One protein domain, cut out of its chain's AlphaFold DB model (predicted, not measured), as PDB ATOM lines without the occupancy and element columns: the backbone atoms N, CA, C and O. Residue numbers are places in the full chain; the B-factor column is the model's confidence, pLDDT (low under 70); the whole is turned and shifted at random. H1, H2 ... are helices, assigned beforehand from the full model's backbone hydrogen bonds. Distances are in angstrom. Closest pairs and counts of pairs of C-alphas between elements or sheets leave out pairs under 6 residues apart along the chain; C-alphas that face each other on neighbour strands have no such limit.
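What this domain is: This is residues 19 to 135 of the 172 residues of an uncharacterized protein of Bacteroidetes bacterium (UniProt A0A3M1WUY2). What shape do these atoms make? H2 and H4 lie side by side and run the same way, H3 packs on H2 at a steep tilt, and H5 lies across the end where these three helices finish. At the opposite end H1 reaches away from the body, its residues 19 to 28 sticking out. What is it made of? The printed part has 117 residues with five named helices, H1 to H5 in chain order, and no named strand; the class is all helix. How large is it? It is compact, with a radius of gyration of the C-alphas of 14.1 A and spans of 40 by 34 by 23 A.

How they stand to each other: What does the first helix touch? H1, residues 19 to 34, touches H3, residues 76 to 91, with residues 30 to 34 alone, about perpendicular at 78 degrees; their closest C-alphas, of Ser 34 and Pro 76, are 4.9 A apart. What does the hub touch? H2, residues 43 to 59, touches H4, residues 107 to 122, at a shallow tilt of 17 degrees, the same way, the closest C-alphas being Leu 49 and Ala 114 at 4.7 A. It touches H3 with residues 50 to 57 alone, at a steep tilt of 51 degrees, closest at the C-alphas of Ala 50 and Leu 78, 6.7 A. With residue 59 alone it only just touches H5, residues 124 to 134, with 3 pairs of C-alphas within 8 A, the closest being Leu 59 and Ile 130 at 7.2 A. How do the backbones run? Every O i to N i+4 pair is within hydrogen-bond range in H1, H3, H4 and H5, and 11 of 13 in H2.

Where its parts are: Where do the helices begin and end? H1 begins at C-alpha 19 (29.373, -59.721, 45.232), and H5 ends at C-alpha 134 (26.335, -41.684, 26.178). How long are they? From first to last C-alpha H1 measures 22.2 A, H2 25.1 A, H3 22.2 A, H4 22.4 A and H5 15.3 A. Is H2 straight? It has a kink of 25 degrees near residue 52.

The domain as a whole: Which links are long? Those from H2 to H3 and from H3 to H4, while H4 to H5 is tight. Is anything missing or uncertain? The printed part has no cut; pLDDT is under 70 at residues 19 to 31 and 134 to 135.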
ATOM      1  N   ARG A  19      29.588 -60.790  44.246       58.88
ATOM      2  CA  ARG A  19      29.373 -59.721  45.232       58.88
ATOM      3  C   ARG A  19      30.640 -59.384  46.018       58.88
ATOM      4  O   ARG A  19      30.872 -58.219  46.330       58.88
ATOM      5  N   ARG A  20      31.466 -60.387  46.330       59.47
ATOM      6  CA  ARG A  20      32.760 -60.185  46.998       59.47
ATOM      7  C   ARG A  20      33.755 -59.472  46.084       59.47
ATOM      8  O   ARG A  20      34.329 -58.481  46.511       59.47
ATOM      9  N   LYS A  21      33.860 -59.899  44.820       56.47
ATOM     10  CA  LYS A  21      34.695 -59.232  43.809       56.47
ATOM     11  C   LYS A  21      34.247 -57.799  43.526       56.47
ATOM     12  O   LYS A  21      35.104 -56.941  43.370       56.47
ATOM     13  N   ALA A  22      32.940 -57.536  43.484       59.34
ATOM     14  CA  ALA A  22      32.414 -56.179  43.334       59.34
ATOM     15  C   ALA A  22      32.840 -55.291  44.512       59.34
ATOM     16  O   ALA A  22      33.444 -54.250  44.296       59.34
ATOM     17  N   LYS A  23      32.665 -55.767  45.754       62.72
ATOM     18  CA  LYS A  23      33.145 -55.050  46.946       62.72
ATOM     19  C   LYS A  23      34.655 -54.821  46.958       62.72
ATOM     20  O   LYS A  23      35.092 -53.760  47.375       62.72
ATOM     21  N   GLU A  24      35.453 -55.804  46.551       57.78
ATOM     22  CA  GLU A  24      36.913 -55.641  46.479       57.78
ATOM     23  C   GLU A  24      37.318 -54.613  45.414       57.78
ATOM     24  O   GLU A  24      38.263 -53.859  45.630       57.78
ATOM     25  N   ALA A  25      36.589 -54.543  44.296       60.66
ATOM     26  CA  ALA A  25      36.807 -53.525  43.275       60.66
ATOM     27  C   ALA A  25      36.413 -52.122  43.763       60.66
ATOM     28  O   ALA A  25      37.169 -51.189  43.516       60.66
ATOM     29  N   ASP A  26      35.295 -51.979  44.483       59.47
ATOM     30  CA  ASP A  26      34.886 -50.701  45.085       59.47
ATOM     31  C   ASP A  26      35.889 -50.225  46.147       59.47
ATOM     32  O   ASP A  26      36.318 -49.080  46.111       59.47
ATOM     33  N   VAL A  27      36.370 -51.112  47.025       62.03
ATOM     34  CA  VAL A  27      37.375 -50.745  48.043       62.03
ATOM     35  C   VAL A  27      38.698 -50.315  47.405       62.03
ATOM     36  O   VAL A  27      39.262 -49.294  47.787       62.03
ATOM     37  N   ALA A  28      39.184 -51.050  46.400       63.16
ATOM     38  CA  ALA A  28      40.412 -50.675  45.695       63.16
ATOM     39  C   ALA A  28      40.258 -49.350  44.928       63.16
ATOM     40  O   ALA A  28      41.218 -48.590  44.775       63.16
ATOM     41  N   ARG A  29      39.048 -49.075  44.436       64.25
ATOM     42  CA  ARG A  29      38.692 -47.833  43.756       64.25
ATOM     43  C   ARG A  29      38.689 -46.659  44.739       64.25
ATOM     44  O   ARG A  29      39.325 -45.645  44.460       64.25
ATOM     45  N   ASP A  30      38.059 -46.824  45.896       65.12
ATOM     46  CA  ASP A  30      38.033 -45.817  46.957       65.12
ATOM     47  C   ASP A  30      39.440 -45.498  47.464       65.12
ATOM     48  O   ASP A  30      39.787 -44.328  47.605       65.12
ATOM     49  N   GLU A  31      40.296 -46.504  47.664       68.75
ATOM     50  CA  GLU A  31      41.692 -46.286  48.067       68.75
ATOM     51  C   GLU A  31      42.502 -45.521  47.005       68.75
ATOM     52  O   GLU A  31      43.336 -44.672  47.342       68.75
ATOM     53  N   ALA A  32      42.251 -45.777  45.717       74.19
ATOM     54  CA  ALA A  32      42.909 -45.060  44.628       74.19
ATOM     55  C   ALA A  32      42.474 -43.585  44.559       74.19
ATOM     56  O   ALA A  32      43.310 -42.712  44.316       74.19
ATOM     57  N   TYR A  33      41.192 -43.296  44.806       76.69
ATOM     58  CA  TYR A  33      40.639 -41.941  44.715       76.69
ATOM     59  C   TYR A  33      40.779 -41.119  45.997       76.69
ATOM     60  O   TYR A  33      40.937 -39.903  45.919       76.69
ATOM     61  N   SER A  34      40.853 -41.760  47.163       74.50
ATOM     62  CA  SER A  34      41.060 -41.072  48.447       74.50
ATOM     63  C   SER A  34      42.397 -40.328  48.517       74.50
ATOM     64  O   SER A  34      42.541 -39.367  49.264       74.50
ATOM     65  N   ASN A  35      43.388 -40.746  47.721       77.56
ATOM     66  CA  ASN A  35      44.713 -40.126  47.705       77.56
ATOM     67  C   ASN A  35      44.861 -38.987  46.681       77.56
ATOM     68  O   ASN A  35      45.885 -38.298  46.682       77.56
ATOM     69  N   LEU A  36      43.866 -38.782  45.811       83.00
ATOM     70  CA  LEU A  36      43.954 -37.825  44.707       83.00
ATOM     71  C   LEU A  36      43.860 -36.376  45.179       83.00
ATOM     72  O   LEU A  36      44.652 -35.553  44.739       83.00
ATOM     73  N   LEU A  37      42.956 -36.076  46.108       84.19
ATOM     74  CA  LEU A  37      42.790 -34.744  46.688       84.19
ATOM     75  C   LEU A  37      43.130 -34.814  48.175       84.19
ATOM     76  O   LEU A  37      42.263 -34.895  49.038       84.19
ATOM     77  N   THR A  38      44.433 -34.842  48.454       83.00
ATOM     78  CA  THR A  38      45.007 -34.884  49.805       83.00
ATOM     79  C   THR A  38      45.595 -33.520  50.145       83.00
ATOM     80  O   THR A  38      46.754 -33.239  49.825       83.00
ATOM     81  N   GLY A  39      44.773 -32.664  50.742       85.56
ATOM     82  CA  GLY A  39      45.107 -31.303  51.152       85.56
ATOM     83  C   GLY A  39      44.243 -30.856  52.328       85.56
ATOM     84  O   GLY A  39      43.324 -31.572  52.732       85.56
ATOM     85  N   ASP A  40      44.569 -29.693  52.882       86.81
ATOM     86  CA  ASP A  40      43.775 -29.057  53.929       86.81
ATOM     87  C   ASP A  40      42.704 -28.205  53.251       86.81
ATOM     88  O   ASP A  40      42.997 -27.127  52.729       86.81
ATOM     89  N   PHE A  41      41.476 -28.721  53.225       90.94
ATOM     90  CA  PHE A  41      40.367 -28.098  52.516       90.94
ATOM     91  C   PHE A  41      39.262 -27.681  53.471       90.94
ATOM     92  O   PHE A  41      38.920 -28.407  54.407       90.94
ATOM     93  N   THR A  42      38.657 -26.527  53.218       92.62
ATOM     94  CA  THR A  42      37.461 -26.130  53.952       92.62
ATOM     95  C   THR A  42      36.225 -26.854  53.413       92.62
ATOM     96  O   THR A  42      36.112 -27.084  52.206       92.62
ATOM     97  N   PRO A  43      35.227 -27.146  54.270       91.12
ATOM     98  CA  PRO A  43      33.964 -27.738  53.825       91.12
ATOM     99  C   PRO A  43      33.261 -26.924  52.729       91.12
ATOM    100  O   PRO A  43      32.544 -27.487  51.907       91.12
ATOM    101  N   LEU A  44      33.474 -25.602  52.710       91.19
ATOM    102  CA  LEU A  44      32.939 -24.714  51.681       91.19
ATOM    103  C   LEU A  44      33.589 -24.983  50.316       91.19
ATOM    104  O   LEU A  44      32.869 -25.188  49.348       91.19
ATOM    105  N   ALA A  45      34.921 -25.058  50.248       91.81
ATOM    106  CA  ALA A  45      35.629 -25.338  48.998       91.81
ATOM    107  C   ALA A  45      35.297 -26.734  48.436       91.81
ATOM    108  O   ALA A  45      35.201 -26.919  47.223       91.81
ATOM    109  N   ILE A  46      35.076 -27.720  49.313       92.44
ATOM    110  CA  ILE A  46      34.626 -29.063  48.915       92.44
ATOM    111  C   ILE A  46      33.197 -29.013  48.355       92.44
ATOM    112  O   ILE A  46      32.917 -29.661  47.343       92.44
ATOM    113  N   ALA A  47      32.304 -28.239  48.982       91.94
ATOM    114  CA  ALA A  47      30.940 -28.044  48.500       91.94
ATOM    115  C   ALA A  47      30.901 -27.369  47.128       91.94
ATOM    116  O   ALA A  47      30.253 -27.887  46.220       91.94
ATOM    117  N   ASP A  48      31.675 -26.299  46.950       92.50
ATOM    118  CA  ASP A  48      31.789 -25.596  45.673       92.50
ATOM    119  C   ASP A  48      32.296 -26.536  44.563       92.50
ATOM    120  O   ASP A  48      31.757 -26.553  43.457       92.50
ATOM    121  N   LEU A  49      33.284 -27.393  44.863       93.44
ATOM    122  CA  LEU A  49      33.757 -28.402  43.912       93.44
ATOM    123  C   LEU A  49      32.649 -29.393  43.516       93.44
ATOM    124  O   LEU A  49      32.519 -29.721  42.334       93.44
ATOM    125  N   ALA A  50      31.862 -29.894  44.473       92.75
ATOM    126  CA  ALA A  50      30.761 -30.810  44.171       92.75
ATOM    127  C   ALA A  50      29.670 -30.146  43.324       92.75
ATOM    128  O   ALA A  50      29.169 -30.767  42.381       92.75
ATOM    129  N   ASP A  51      29.356 -28.881  43.600       93.69
ATOM    130  CA  ASP A  51      28.404 -28.099  42.815       93.69
ATOM    131  C   ASP A  51      28.875 -27.905  41.367       93.69
ATOM    132  O   ASP A  51      28.054 -27.996  40.453       93.69
ATOM    133  N   SER A  52      30.178 -27.737  41.117       94.19
ATOM    134  CA  SER A  52      30.728 -27.695  39.751       94.19
ATOM    135  C   SER A  52      30.731 -29.071  39.061       94.19
ATOM    136  O   SER A  52      30.587 -29.160  37.840       94.19
ATOM    137  N   VAL A  53      30.881 -30.163  39.816       93.81
ATOM    138  CA  VAL A  53      30.911 -31.542  39.287       93.81
ATOM    139  C   VAL A  53      29.515 -32.045  38.899       93.81
ATOM    140  O   VAL A  53      29.355 -32.672  37.846       93.81
ATOM    141  N   ASN A  54      28.498 -31.755  39.710       93.75
ATOM    142  CA  ASN A  54      27.128 -32.255  39.545       93.75
ATOM    143  C   ASN A  54      26.500 -31.991  38.156       93.75
ATOM    144  O   ASN A  54      25.928 -32.922  37.584       93.75
ATOM    145  N   PRO A  55      26.652 -30.803  37.537       91.62
ATOM    146  CA  PRO A  55      26.177 -30.547  36.179       91.62
ATOM    147  C   PRO A  55      26.760 -31.499  35.130       91.62
ATOM    148  O   PRO A  55      26.077 -31.863  34.175       91.62
ATOM    149  N   ILE A  56      28.021 -31.917  35.278       89.19
ATOM    150  CA  ILE A  56      28.643 -32.862  34.342       89.19
ATOM    151  C   ILE A  56      28.148 -34.284  34.605       89.19
ATOM    152  O   ILE A  56      27.919 -35.024  33.647       89.19
ATOM    153  N   LEU A  57      27.927 -34.651  35.871       88.62
ATOM    154  CA  LEU A  57      27.311 -35.931  36.230       88.62
ATOM    155  C   LEU A  57      25.915 -36.077  35.616       88.62
ATOM    156  O   LEU A  57      25.613 -37.110  35.020       88.62
ATOM    157  N   GLU A  58      25.110 -35.016  35.644       88.62
ATOM    158  CA  GLU A  58      23.806 -34.989  34.978       88.62
ATOM    159  C   GLU A  58      23.933 -35.216  33.460       88.62
ATOM    160  O   GLU A  58      23.165 -35.985  32.877       88.62
ATOM    161  N   LEU A  59      24.943 -34.622  32.810       84.81
ATOM    162  CA  LEU A  59      25.183 -34.794  31.369       84.81
ATOM    163  C   LEU A  59      25.547 -36.232  30.974       84.81
ATOM    164  O   LEU A  59      25.210 -36.647  29.864       84.81
ATOM    165  N   ILE A  60      26.226 -36.979  31.849       84.44
ATOM    166  CA  ILE A  60      26.553 -38.401  31.634       84.44
ATOM    167  C   ILE A  60      25.464 -39.349  32.165       84.44
ATOM    168  O   ILE A  60      25.617 -40.566  32.065       84.44
ATOM    169  N   GLY A  61      24.371 -38.821  32.730       83.06
ATOM    170  CA  GLY A  61      23.290 -39.614  33.321       83.06
ATOM    171  C   GLY A  61      23.659 -40.301  34.641       83.06
ATOM    172  O   GLY A  61      23.027 -41.291  35.010       83.06
ATOM    173  N   ALA A  62      24.687 -39.810  35.337       84.31
ATOM    174  CA  ALA A  62      25.071 -40.268  36.666       84.31
ATOM    175  C   ALA A  62      24.246 -39.544  37.752       84.31
ATOM    176  O   ALA A  62      23.816 -38.406  37.540       84.31
ATOM    177  N   PRO A  63      24.003 -40.182  38.911       85.31
ATOM    178  CA  PRO A  63      23.346 -39.516  40.029       85.31
ATOM    179  C   PRO A  63      24.203 -38.348  40.552       85.31
ATOM    180  O   PRO A  63      25.434 -38.431  40.489       85.31
ATOM    181  N   PRO A  64      23.579 -37.279  41.078       88.12
ATOM    182  CA  PRO A  64      24.312 -36.197  41.720       88.12
ATOM    183  C   PRO A  64      25.002 -36.700  42.991       88.12
ATOM    184  O   PRO A  64      24.509 -37.604  43.670       88.12
ATOM    185  N   LEU A  65      26.136 -36.090  43.310       88.50
ATOM    186  CA  LEU A  65      26.837 -36.298  44.565       88.50
ATOM    187  C   LEU A  65      26.185 -35.446  45.650       88.50
ATOM    188  O   LEU A  65      26.067 -34.226  45.513       88.50
ATOM    189  N   GLU A  66      25.791 -36.100  46.735       86.25
ATOM    190  CA  GLU A  66      25.334 -35.451  47.959       86.25
ATOM    191  C   GLU A  66      26.479 -35.477  48.971       86.25
ATOM    192  O   GLU A  66      26.965 -36.543  49.348       86.25
ATOM    193  N   LEU A  67      26.935 -34.298  49.394       85.88
ATOM    194  CA  LEU A  67      27.968 -34.189  50.416       85.88
ATOM    195  C   LEU A  67      27.352 -34.183  51.812       85.88
ATOM    196  O   LEU A  67      26.342 -33.518  52.058       85.88
ATOM    197  N   GLU A  68      28.010 -34.860  52.751       79.69
ATOM    198  CA  GLU A  68      27.683 -34.694  54.163       79.69
ATOM    199  C   GLU A  68      28.158 -33.312  54.654       79.69
ATOM    200  O   GLU A  68      29.302 -32.915  54.404       79.69
ATOM    201  N   PRO A  69      27.300 -32.549  55.353       72.38
ATOM    202  CA  PRO A  69      27.649 -31.209  55.798       72.38
ATOM    203  C   PRO A  69      28.764 -31.243  56.851       72.38
ATOM    204  O   PRO A  69      28.655 -31.934  57.862       72.38
ATOM    205  N   GLY A  70      29.800 -30.421  56.650       72.50
ATOM    206  CA  GLY A  70      30.878 -30.215  57.624       72.50
ATOM    207  C   GLY A  70      32.021 -31.230  57.566       72.50
ATOM    208  O   GLY A  70      32.781 -31.321  58.525       72.50
ATOM    209  N   GLY A  71      32.146 -31.996  56.480       75.62
ATOM    210  CA  GLY A  71      33.334 -32.811  56.232       75.62
ATOM    211  C   GLY A  71      34.520 -31.953  55.784       75.62
ATOM    212  O   GLY A  71      34.409 -31.221  54.805       75.62
ATOM    213  N   ASP A  72      35.657 -32.086  56.468       79.25
ATOM    214  CA  ASP A  72      36.929 -31.435  56.098       79.25
ATOM    215  C   ASP A  72      37.752 -32.283  55.100       79.25
ATOM    216  O   ASP A  72      38.885 -31.959  54.758       79.25
ATOM    217  N   GLN A  73      37.205 -33.422  54.660       85.44
ATOM    218  CA  GLN A  73      37.851 -34.351  53.732       85.44
ATOM    219  C   GLN A  73      37.018 -34.501  52.467       85.44
ATOM    220  O   GLN A  73      35.799 -34.662  52.528       85.44
ATOM    221  N   VAL A  74      37.695 -34.492  51.318       87.06
ATOM    222  CA  VAL A  74      37.065 -34.734  50.020       87.06
ATOM    223  C   VAL A  74      36.598 -36.191  49.956       87.06
ATOM    224  O   VAL A  74      37.430 -37.093  50.093       87.06
ATOM    225  N   PRO A  75      35.300 -36.459  49.721       88.75
ATOM    226  CA  PRO A  75      34.822 -37.828  49.588       88.75
ATOM    227  C   PRO A  75      35.457 -38.542  48.385       88.75
ATOM    228  O   PRO A  75      35.666 -37.913  47.340       88.75
ATOM    229  N   PRO A  76      35.714 -39.858  48.477       87.00
ATOM    230  CA  PRO A  76      36.317 -40.629  47.387       87.00
ATOM    231  C   PRO A  76      35.470 -40.590  46.111       87.00
ATOM    232  O   PRO A  76      36.028 -40.517  45.016       87.00
ATOM    233  N   ASP A  77      34.142 -40.546  46.238       87.62
ATOM    234  CA  ASP A  77      33.225 -40.409  45.104       87.62
ATOM    235  C   ASP A  77      33.417 -39.082  44.360       87.62
ATOM    236  O   ASP A  77      33.452 -39.058  43.126       87.62
ATOM    237  N   LEU A  78      33.616 -37.981  45.096       90.69
ATOM    238  CA  LEU A  78      33.893 -36.668  44.512       90.69
ATOM    239  C   LEU A  78      35.260 -36.655  43.823       90.69
ATOM    240  O   LEU A  78      35.363 -36.242  42.668       90.69
ATOM    241  N   ALA A  79      36.300 -37.172  44.482       90.81
ATOM    242  CA  ALA A  79      37.631 -37.286  43.886       90.81
ATOM    243  C   ALA A  79      37.632 -38.181  42.630       90.81
ATOM    244  O   ALA A  79      38.278 -37.864  41.625       90.81
ATOM    245  N   GLY A  80      36.867 -39.273  42.651       88.69
ATOM    246  CA  GLY A  80      36.673 -40.165  41.513       88.69
ATOM    247  C   GLY A  80      35.937 -39.495  40.355       88.69
ATOM    248  O   GLY A  80      36.352 -39.645  39.202       88.69
ATOM    249  N   ALA A  81      34.887 -38.722  40.640       90.19
ATOM    250  CA  ALA A  81      34.159 -37.954  39.635       90.19
ATOM    251  C   ALA A  81      35.058 -36.901  38.971       90.19
ATOM    252  O   ALA A  81      35.112 -36.827  37.743       90.19
ATOM    253  N   VAL A  82      35.842 -36.158  39.756       91.75
ATOM    254  CA  VAL A  82      36.841 -35.208  39.242       91.75
ATOM    255  C   VAL A  82      37.837 -35.905  38.315       91.75
ATOM    256  O   VAL A  82      38.039 -35.461  37.184       91.75
ATOM    257  N   ALA A  83      38.436 -37.018  38.749       89.62
ATOM    258  CA  ALA A  83      39.397 -37.759  37.934       89.62
ATOM    259  C   ALA A  83      38.773 -38.259  36.619       89.62
ATOM    260  O   ALA A  83      39.399 -38.195  35.558       89.62
ATOM    261  N   MET A  84      37.518 -38.714  36.669       89.38
ATOM    262  CA  MET A  84      36.766 -39.136  35.490       89.38
ATOM    263  C   MET A  84      36.530 -37.971  34.519       89.38
ATOM    264  O   MET A  84      36.745 -38.130  33.317       89.38
ATOM    265  N   ILE A  85      36.142 -36.797  35.023       90.94
ATOM    266  CA  ILE A  85      35.917 -35.584  34.222       90.94
ATOM    267  C   ILE A  85      37.213 -35.127  33.553       90.94
ATOM    268  O   ILE A  85      37.219 -34.885  32.346       90.94
ATOM    269  N   MET A  86      38.320 -35.076  34.298       91.56
ATOM    270  CA  MET A  86      39.629 -34.696  33.755       91.56
ATOM    271  C   MET A  86      40.087 -35.661  32.660       91.56
ATOM    272  O   MET A  86      40.562 -35.229  31.608       91.56
ATOM    273  N   LYS A  87      39.870 -36.969  32.854       88.88
ATOM    274  CA  LYS A  87      40.144 -37.966  31.817       88.88
ATOM    275  C   LYS A  87      39.279 -37.741  30.574       88.88
ATOM    276  O   LYS A  87      39.813 -37.730  29.471       88.88
ATOM    277  N   MET A  88      37.971 -37.533  30.736       88.38
ATOM    278  CA  MET A  88      37.072 -37.262  29.609       88.38
ATOM    279  C   MET A  88      37.473 -35.990  28.851       88.38
ATOM    280  O   MET A  88      37.362 -35.946  27.630       88.38
ATOM    281  N   ALA A  89      37.944 -34.957  29.553       90.00
ATOM    282  CA  ALA A  89      38.410 -33.723  28.928       90.00
ATOM    283  C   ALA A  89      39.680 -33.954  28.092       90.00
ATOM    284  O   ALA A  89      39.760 -33.460  26.967       90.00
ATOM    285  N   SER A  90      40.626 -34.754  28.592       89.69
ATOM    286  CA  SER A  90      41.799 -35.181  27.816       89.69
ATOM    287  C   SER A  90      41.396 -36.033  26.605       89.69
ATOM    288  O   SER A  90      41.819 -35.749  25.487       89.69
ATOM    289  N   ASP A  91      40.479 -36.993  26.776       87.94
ATOM    290  CA  ASP A  91      39.957 -37.822  25.676       87.94
ATOM    291  C   ASP A  91      39.243 -36.971  24.595       87.94
ATOM    292  O   ASP A  91      39.257 -37.318  23.413       87.94
ATOM    293  N   ALA A  92      38.653 -35.832  24.980       87.44
ATOM    294  CA  ALA A  92      38.038 -34.856  24.078       87.44
ATOM    295  C   ALA A  92      39.049 -33.893  23.409       87.44
ATOM    296  O   ALA A  92      38.639 -32.994  22.670       87.44
ATOM    297  N   GLY A  93      40.355 -34.044  23.663       89.00
ATOM    298  CA  GLY A  93      41.414 -33.175  23.136       89.00
ATOM    299  C   GLY A  93      41.462 -31.787  23.783       89.00
ATOM    300  O   GLY A  93      41.946 -30.828  23.177       89.00
ATOM    301  N   LEU A  94      40.928 -31.651  25.001       91.31
ATOM    302  CA  LEU A  94      40.907 -30.409  25.774       91.31
ATOM    303  C   LEU A  94      42.028 -30.368  26.819       91.31
ATOM    304  O   LEU A  94      41.846 -29.789  27.883       91.31
ATOM    305  N   ASP A  95      43.209 -30.918  26.518       88.56
ATOM    306  CA  ASP A  95      44.334 -31.033  27.465       88.56
ATOM    307  C   ASP A  95      44.767 -29.695  28.081       88.56
ATOM    308  O   ASP A  95      45.281 -29.645  29.192       88.56
ATOM    309  N   ARG A  96      44.510 -28.577  27.389       86.69
ATOM    310  CA  ARG A  96      44.774 -27.221  27.905       86.69
ATOM    311  C   ARG A  96      43.895 -26.831  29.096       86.69
ATOM    312  O   ARG A  96      44.224 -25.876  29.789       86.69
ATOM    313  N   LEU A  97      42.766 -27.510  29.265       85.88
ATOM    314  CA  LEU A  97      41.811 -27.332  30.356       85.88
ATOM    315  C   LEU A  97      41.893 -28.486  31.364       85.88
ATOM    316  O   LEU A  97      41.076 -28.553  32.271       85.88
ATOM    317  N   VAL A  98      42.839 -29.414  31.203       88.62
ATOM    318  CA  VAL A  98      43.028 -30.517  32.144       88.62
ATOM    319  C   VAL A  98      43.989 -30.062  33.232       88.62
ATOM    320  O   VAL A  98      45.123 -29.671  32.957       88.62
ATOM    321  N   MET A  99      43.527 -30.127  34.476       89.00
ATOM    322  CA  MET A  99      44.348 -29.898  35.658       89.00
ATOM    323  C   MET A  99      44.614 -31.235  36.344       89.00
ATOM    324  O   MET A  99      43.731 -32.089  36.399       89.00
ATOM    325  N   ASP A 100      45.828 -31.425  36.861       89.00
ATOM    326  CA  ASP A 100      46.156 -32.605  37.658       89.00
ATOM    327  C   ASP A 100      45.631 -32.421  39.096       89.00
ATOM    328  O   ASP A 100      46.191 -31.610  39.843       89.00
ATOM    329  N   PRO A 101      44.583 -33.157  39.513       87.62
ATOM    330  CA  PRO A 101      44.035 -33.050  40.864       87.62
ATOM    331  C   PRO A 101      45.050 -33.412  41.957       87.62
ATOM    332  O   PRO A 101      44.944 -32.891  43.060       87.62
ATOM    333  N   THR A 102      46.084 -34.218  41.671       88.81
ATOM    334  CA  THR A 102      47.093 -34.587  42.686       88.81
ATOM    335  C   THR A 102      47.942 -33.409  43.166       88.81
ATOM    336  O   THR A 102      48.511 -33.457  44.264       88.81
ATOM    337  N   GLN A 103      48.007 -32.344  42.363       89.00
ATOM    338  CA  GLN A 103      48.744 -31.118  42.667       89.00
ATOM    339  C   GLN A 103      47.932 -30.127  43.510       89.00
ATOM    340  O   GLN A 103      48.492 -29.150  44.001       89.00
ATOM    341  N   VAL A 104      46.631 -30.363  43.697       91.38
ATOM    342  CA  VAL A 104      45.757 -29.488  44.482       91.38
ATOM    343  C   VAL A 104      45.910 -29.821  45.965       91.38
ATOM    344  O   VAL A 104      45.651 -30.951  46.384       91.38
ATOM    345  N   LYS A 105      46.371 -28.841  46.752       91.12
ATOM    346  CA  LYS A 105      46.699 -29.005  48.181       91.12
ATOM    347  C   LYS A 105      45.999 -28.019  49.115       91.12
ATOM    348  O   LYS A 105      46.066 -28.213  50.325       91.12
ATOM    349  N   ASP A 106      45.343 -27.006  48.561       92.56
ATOM    350  CA  ASP A 106      44.685 -25.925  49.289       92.56
ATOM    351  C   ASP A 106      43.353 -25.525  48.625       92.56
ATOM    352  O   ASP A 106      43.026 -25.963  47.514       92.56
ATOM    353  N   ASP A 107      42.587 -24.689  49.329       93.56
ATOM    354  CA  ASP A 107      41.291 -24.162  48.886       93.56
ATOM    355  C   ASP A 107      41.370 -23.374  47.574       93.56
ATOM    356  O   ASP A 107      40.448 -23.446  46.758       93.56
ATOM    357  N   ASP A 108      42.461 -22.639  47.337       93.69
ATOM    358  CA  ASP A 108      42.639 -21.869  46.104       93.69
ATOM    359  C   ASP A 108      42.761 -22.822  44.907       93.69
ATOM    360  O   ASP A 108      42.105 -22.635  43.879       93.69
ATOM    361  N   GLY A 109      43.541 -23.893  45.056       92.69
ATOM    362  CA  GLY A 109      43.660 -24.959  44.069       92.69
ATOM    363  C   GLY A 109      42.336 -25.687  43.829       92.69
ATOM    364  O   GLY A 109      41.999 -25.956  42.674       92.69
ATOM    365  N   LEU A 110      41.556 -25.963  44.882       92.38
ATOM    366  CA  LEU A 110      40.211 -26.539  44.747       92.38
ATOM    367  C   LEU A 110      39.267 -25.603  43.994       92.38
ATOM    368  O   LEU A 110      38.539 -26.045  43.111       92.38
ATOM    369  N   THR A 111      39.320 -24.309  44.295       93.38
ATOM    370  CA  THR A 111      38.506 -23.290  43.628       93.38
ATOM    371  C   THR A 111      38.873 -23.178  42.146       93.38
ATOM    372  O   THR A 111      37.997 -23.101  41.283       93.38
ATOM    373  N   MET A 112      40.168 -23.220  41.811       94.06
ATOM    374  CA  MET A 112      40.629 -23.250  40.418       94.06
ATOM    375  C   MET A 112      40.180 -24.519  39.693       94.06
ATOM    376  O   MET A 112      39.769 -24.460  38.530       94.06
ATOM    377  N   LEU A 113      40.236 -25.663  40.374       93.81
ATOM    378  CA  LEU A 113      39.772 -26.939  39.845       93.81
ATOM    379  C   LEU A 113      38.261 -26.906  39.575       93.81
ATOM    380  O   LEU A 113      37.840 -27.252  38.472       93.81
ATOM    381  N   ALA A 114      37.462 -26.413  40.523       93.88
ATOM    382  CA  ALA A 114      36.023 -26.209  40.375       93.88
ATOM    383  C   ALA A 114      35.709 -25.289  39.182       93.88
ATOM    384  O   ALA A 114      34.957 -25.664  38.284       93.88
ATOM    385  N   GLY A 115      36.396 -24.147  39.079       93.50
ATOM    386  CA  GLY A 115      36.255 -23.228  37.945       93.50
ATOM    387  C   GLY A 115      36.637 -23.849  36.594       93.50
ATOM    388  O   GLY A 115      36.017 -23.558  35.570       93.50
ATOM    389  N   THR A 116      37.630 -24.740  36.580       93.62
ATOM    390  CA  THR A 116      38.031 -25.498  35.386       93.62
ATOM    391  C   THR A 116      36.945 -26.490  34.974       93.62
ATOM    392  O   THR A 116      36.597 -26.580  33.796       93.62
ATOM    393  N   ILE A 117      36.360 -27.195  35.943       93.81
ATOM    394  CA  ILE A 117      35.238 -28.114  35.734       93.81
ATOM    395  C   ILE A 117      34.013 -27.349  35.218       93.81
ATOM    396  O   ILE A 117      33.413 -27.761  34.229       93.81
ATOM    397  N   ASP A 118      33.696 -26.186  35.783       93.75
ATOM    398  CA  ASP A 118      32.633 -25.308  35.284       93.75
ATOM    399  C   ASP A 118      32.875 -24.851  33.840       93.75
ATOM    400  O   ASP A 118      31.954 -24.812  33.014       93.75
ATOM    401  N   ALA A 119      34.121 -24.513  33.504       92.94
ATOM    402  CA  ALA A 119      34.493 -24.150  32.142       92.94
ATOM    403  C   ALA A 119      34.306 -25.329  31.172       92.94
ATOM    404  O   ALA A 119      33.796 -25.132  30.066       92.94
ATOM    405  N   LEU A 120      34.656 -26.552  31.589       92.88
ATOM    406  CA  LEU A 120      34.397 -27.775  30.825       92.88
ATOM    407  C   LEU A 120      32.894 -28.015  30.658       92.88
ATOM    408  O   LEU A 120      32.438 -28.240  29.538       92.88
ATOM    409  N   ALA A 121      32.105 -27.881  31.726       91.00
ATOM    410  CA  ALA A 121      30.653 -28.054  31.696       91.00
ATOM    411  C   ALA A 121      29.963 -27.112  30.693       91.00
ATOM    412  O   ALA A 121      28.947 -27.471  30.094       91.00
ATOM    413  N   ARG A 122      30.525 -25.916  30.478       91.56
ATOM    414  CA  ARG A 122      30.029 -24.910  29.522       91.56
ATOM    415  C   ARG A 122      30.629 -25.039  28.121       91.56
ATOM    416  O   ARG A 122      30.154 -24.373  27.206       91.56
ATOM    417  N   ASN A 123      31.649 -25.873  27.928       92.38
ATOM    418  CA  ASN A 123      32.312 -26.045  26.641       92.38
ATOM    419  C   ASN A 123      31.467 -26.918  25.698       92.38
ATOM    420  O   ASN A 123      31.223 -28.095  25.967       92.38
ATOM    421  N   ASP A 124      31.038 -26.363  24.562       91.31
ATOM    422  CA  ASP A 124      30.171 -27.079  23.618       91.31
ATOM    423  C   ASP A 124      30.820 -28.341  23.035       91.31
ATOM    424  O   ASP A 124      30.142 -29.360  22.887       91.31
ATOM    425  N   SER A 125      32.131 -28.314  22.766       89.56
ATOM    426  CA  SER A 125      32.872 -29.476  22.257       89.56
ATOM    427  C   SER A 125      32.913 -30.605  23.284       89.56
ATOM    428  O   SER A 125      32.686 -31.763  22.936       89.56
ATOM    429  N   PHE A 126      33.132 -30.274  24.559       91.88
ATOM    430  CA  PHE A 126      33.121 -31.252  25.645       91.88
ATOM    431  C   PHE A 126      31.742 -31.895  25.822       91.88
ATOM    432  O   PHE A 126      31.613 -33.117  25.896       91.88
ATOM    433  N   ARG A 127      30.679 -31.084  25.813       90.00
ATOM    434  CA  ARG A 127      29.297 -31.575  25.923       90.00
ATOM    435  C   ARG A 127      28.901 -32.443  24.732       90.00
ATOM    436  O   ARG A 127      28.208 -33.443  24.910       90.00
ATOM    437  N   ALA A 128      29.316 -32.069  23.520       88.69
ATOM    438  CA  ALA A 128      29.096 -32.873  22.322       88.69
ATOM    439  C   ALA A 128      29.813 -34.227  22.424       88.69
ATOM    440  O   ALA A 128      29.203 -35.258  22.139       88.69
ATOM    441  N   PHE A 129      31.060 -34.232  22.908       89.94
ATOM    442  CA  PHE A 129      31.813 -35.456  23.166       89.94
ATOM    443  C   PHE A 129      31.104 -36.356  24.185       89.94
ATOM    444  O   PHE A 129      30.843 -37.518  23.881       89.94
ATOM    445  N   ILE A 130      30.698 -35.824  25.341       87.88
ATOM    446  CA  ILE A 130      29.959 -36.591  26.356       87.88
ATOM    447  C   ILE A 130      28.700 -37.236  25.765       87.88
ATOM    448  O   ILE A 130      28.481 -38.436  25.930       87.88
ATOM    449  N   ARG A 131      27.893 -36.471  25.023       84.88
ATOM    450  CA  ARG A 131      26.679 -37.002  24.383       84.88
ATOM    451  C   ARG A 131      26.991 -38.118  23.389       84.88
ATOM    452  O   ARG A 131      26.246 -39.087  23.335       84.88
ATOM    453  N   SER A 132      28.094 -38.008  22.647       82.94
ATOM    454  CA  SER A 132      28.519 -39.056  21.710       82.94
ATOM    455  C   SER A 132      28.937 -40.359  22.404       82.94
ATOM    456  O   SER A 132      28.774 -41.431  21.830       82.94
ATOM    457  N   GLN A 133      29.431 -40.279  23.645       74.81
ATOM    458  CA  GLN A 133      29.786 -41.442  24.468       74.81
ATOM    459  C   GLN A 133      28.567 -42.057  25.179       74.81
ATOM    460  O   GLN A 133      28.567 -43.249  25.480       74.81
ATOM    461  N   ALA A 134      27.529 -41.261  25.448       64.38
ATOM    462  CA  ALA A 134      26.335 -41.684  26.178       64.38
ATOM    463  C   ALA A 134      25.323 -42.487  25.334       64.38
ATOM    464  O   ALA A 134      24.421 -43.100  25.903       64.38
ATOM    465  N   GLU A 135      25.436 -42.516  24.000       57.44
ATOM    466  CA  GLU A 135      24.530 -43.297  23.147       57.44
ATOM    467  C   GLU A 135      24.945 -44.784  23.066       57.44
ATOM    468  O   GLU A 135      25.964 -45.113  22.446       57.44
TER     469      GLU A 135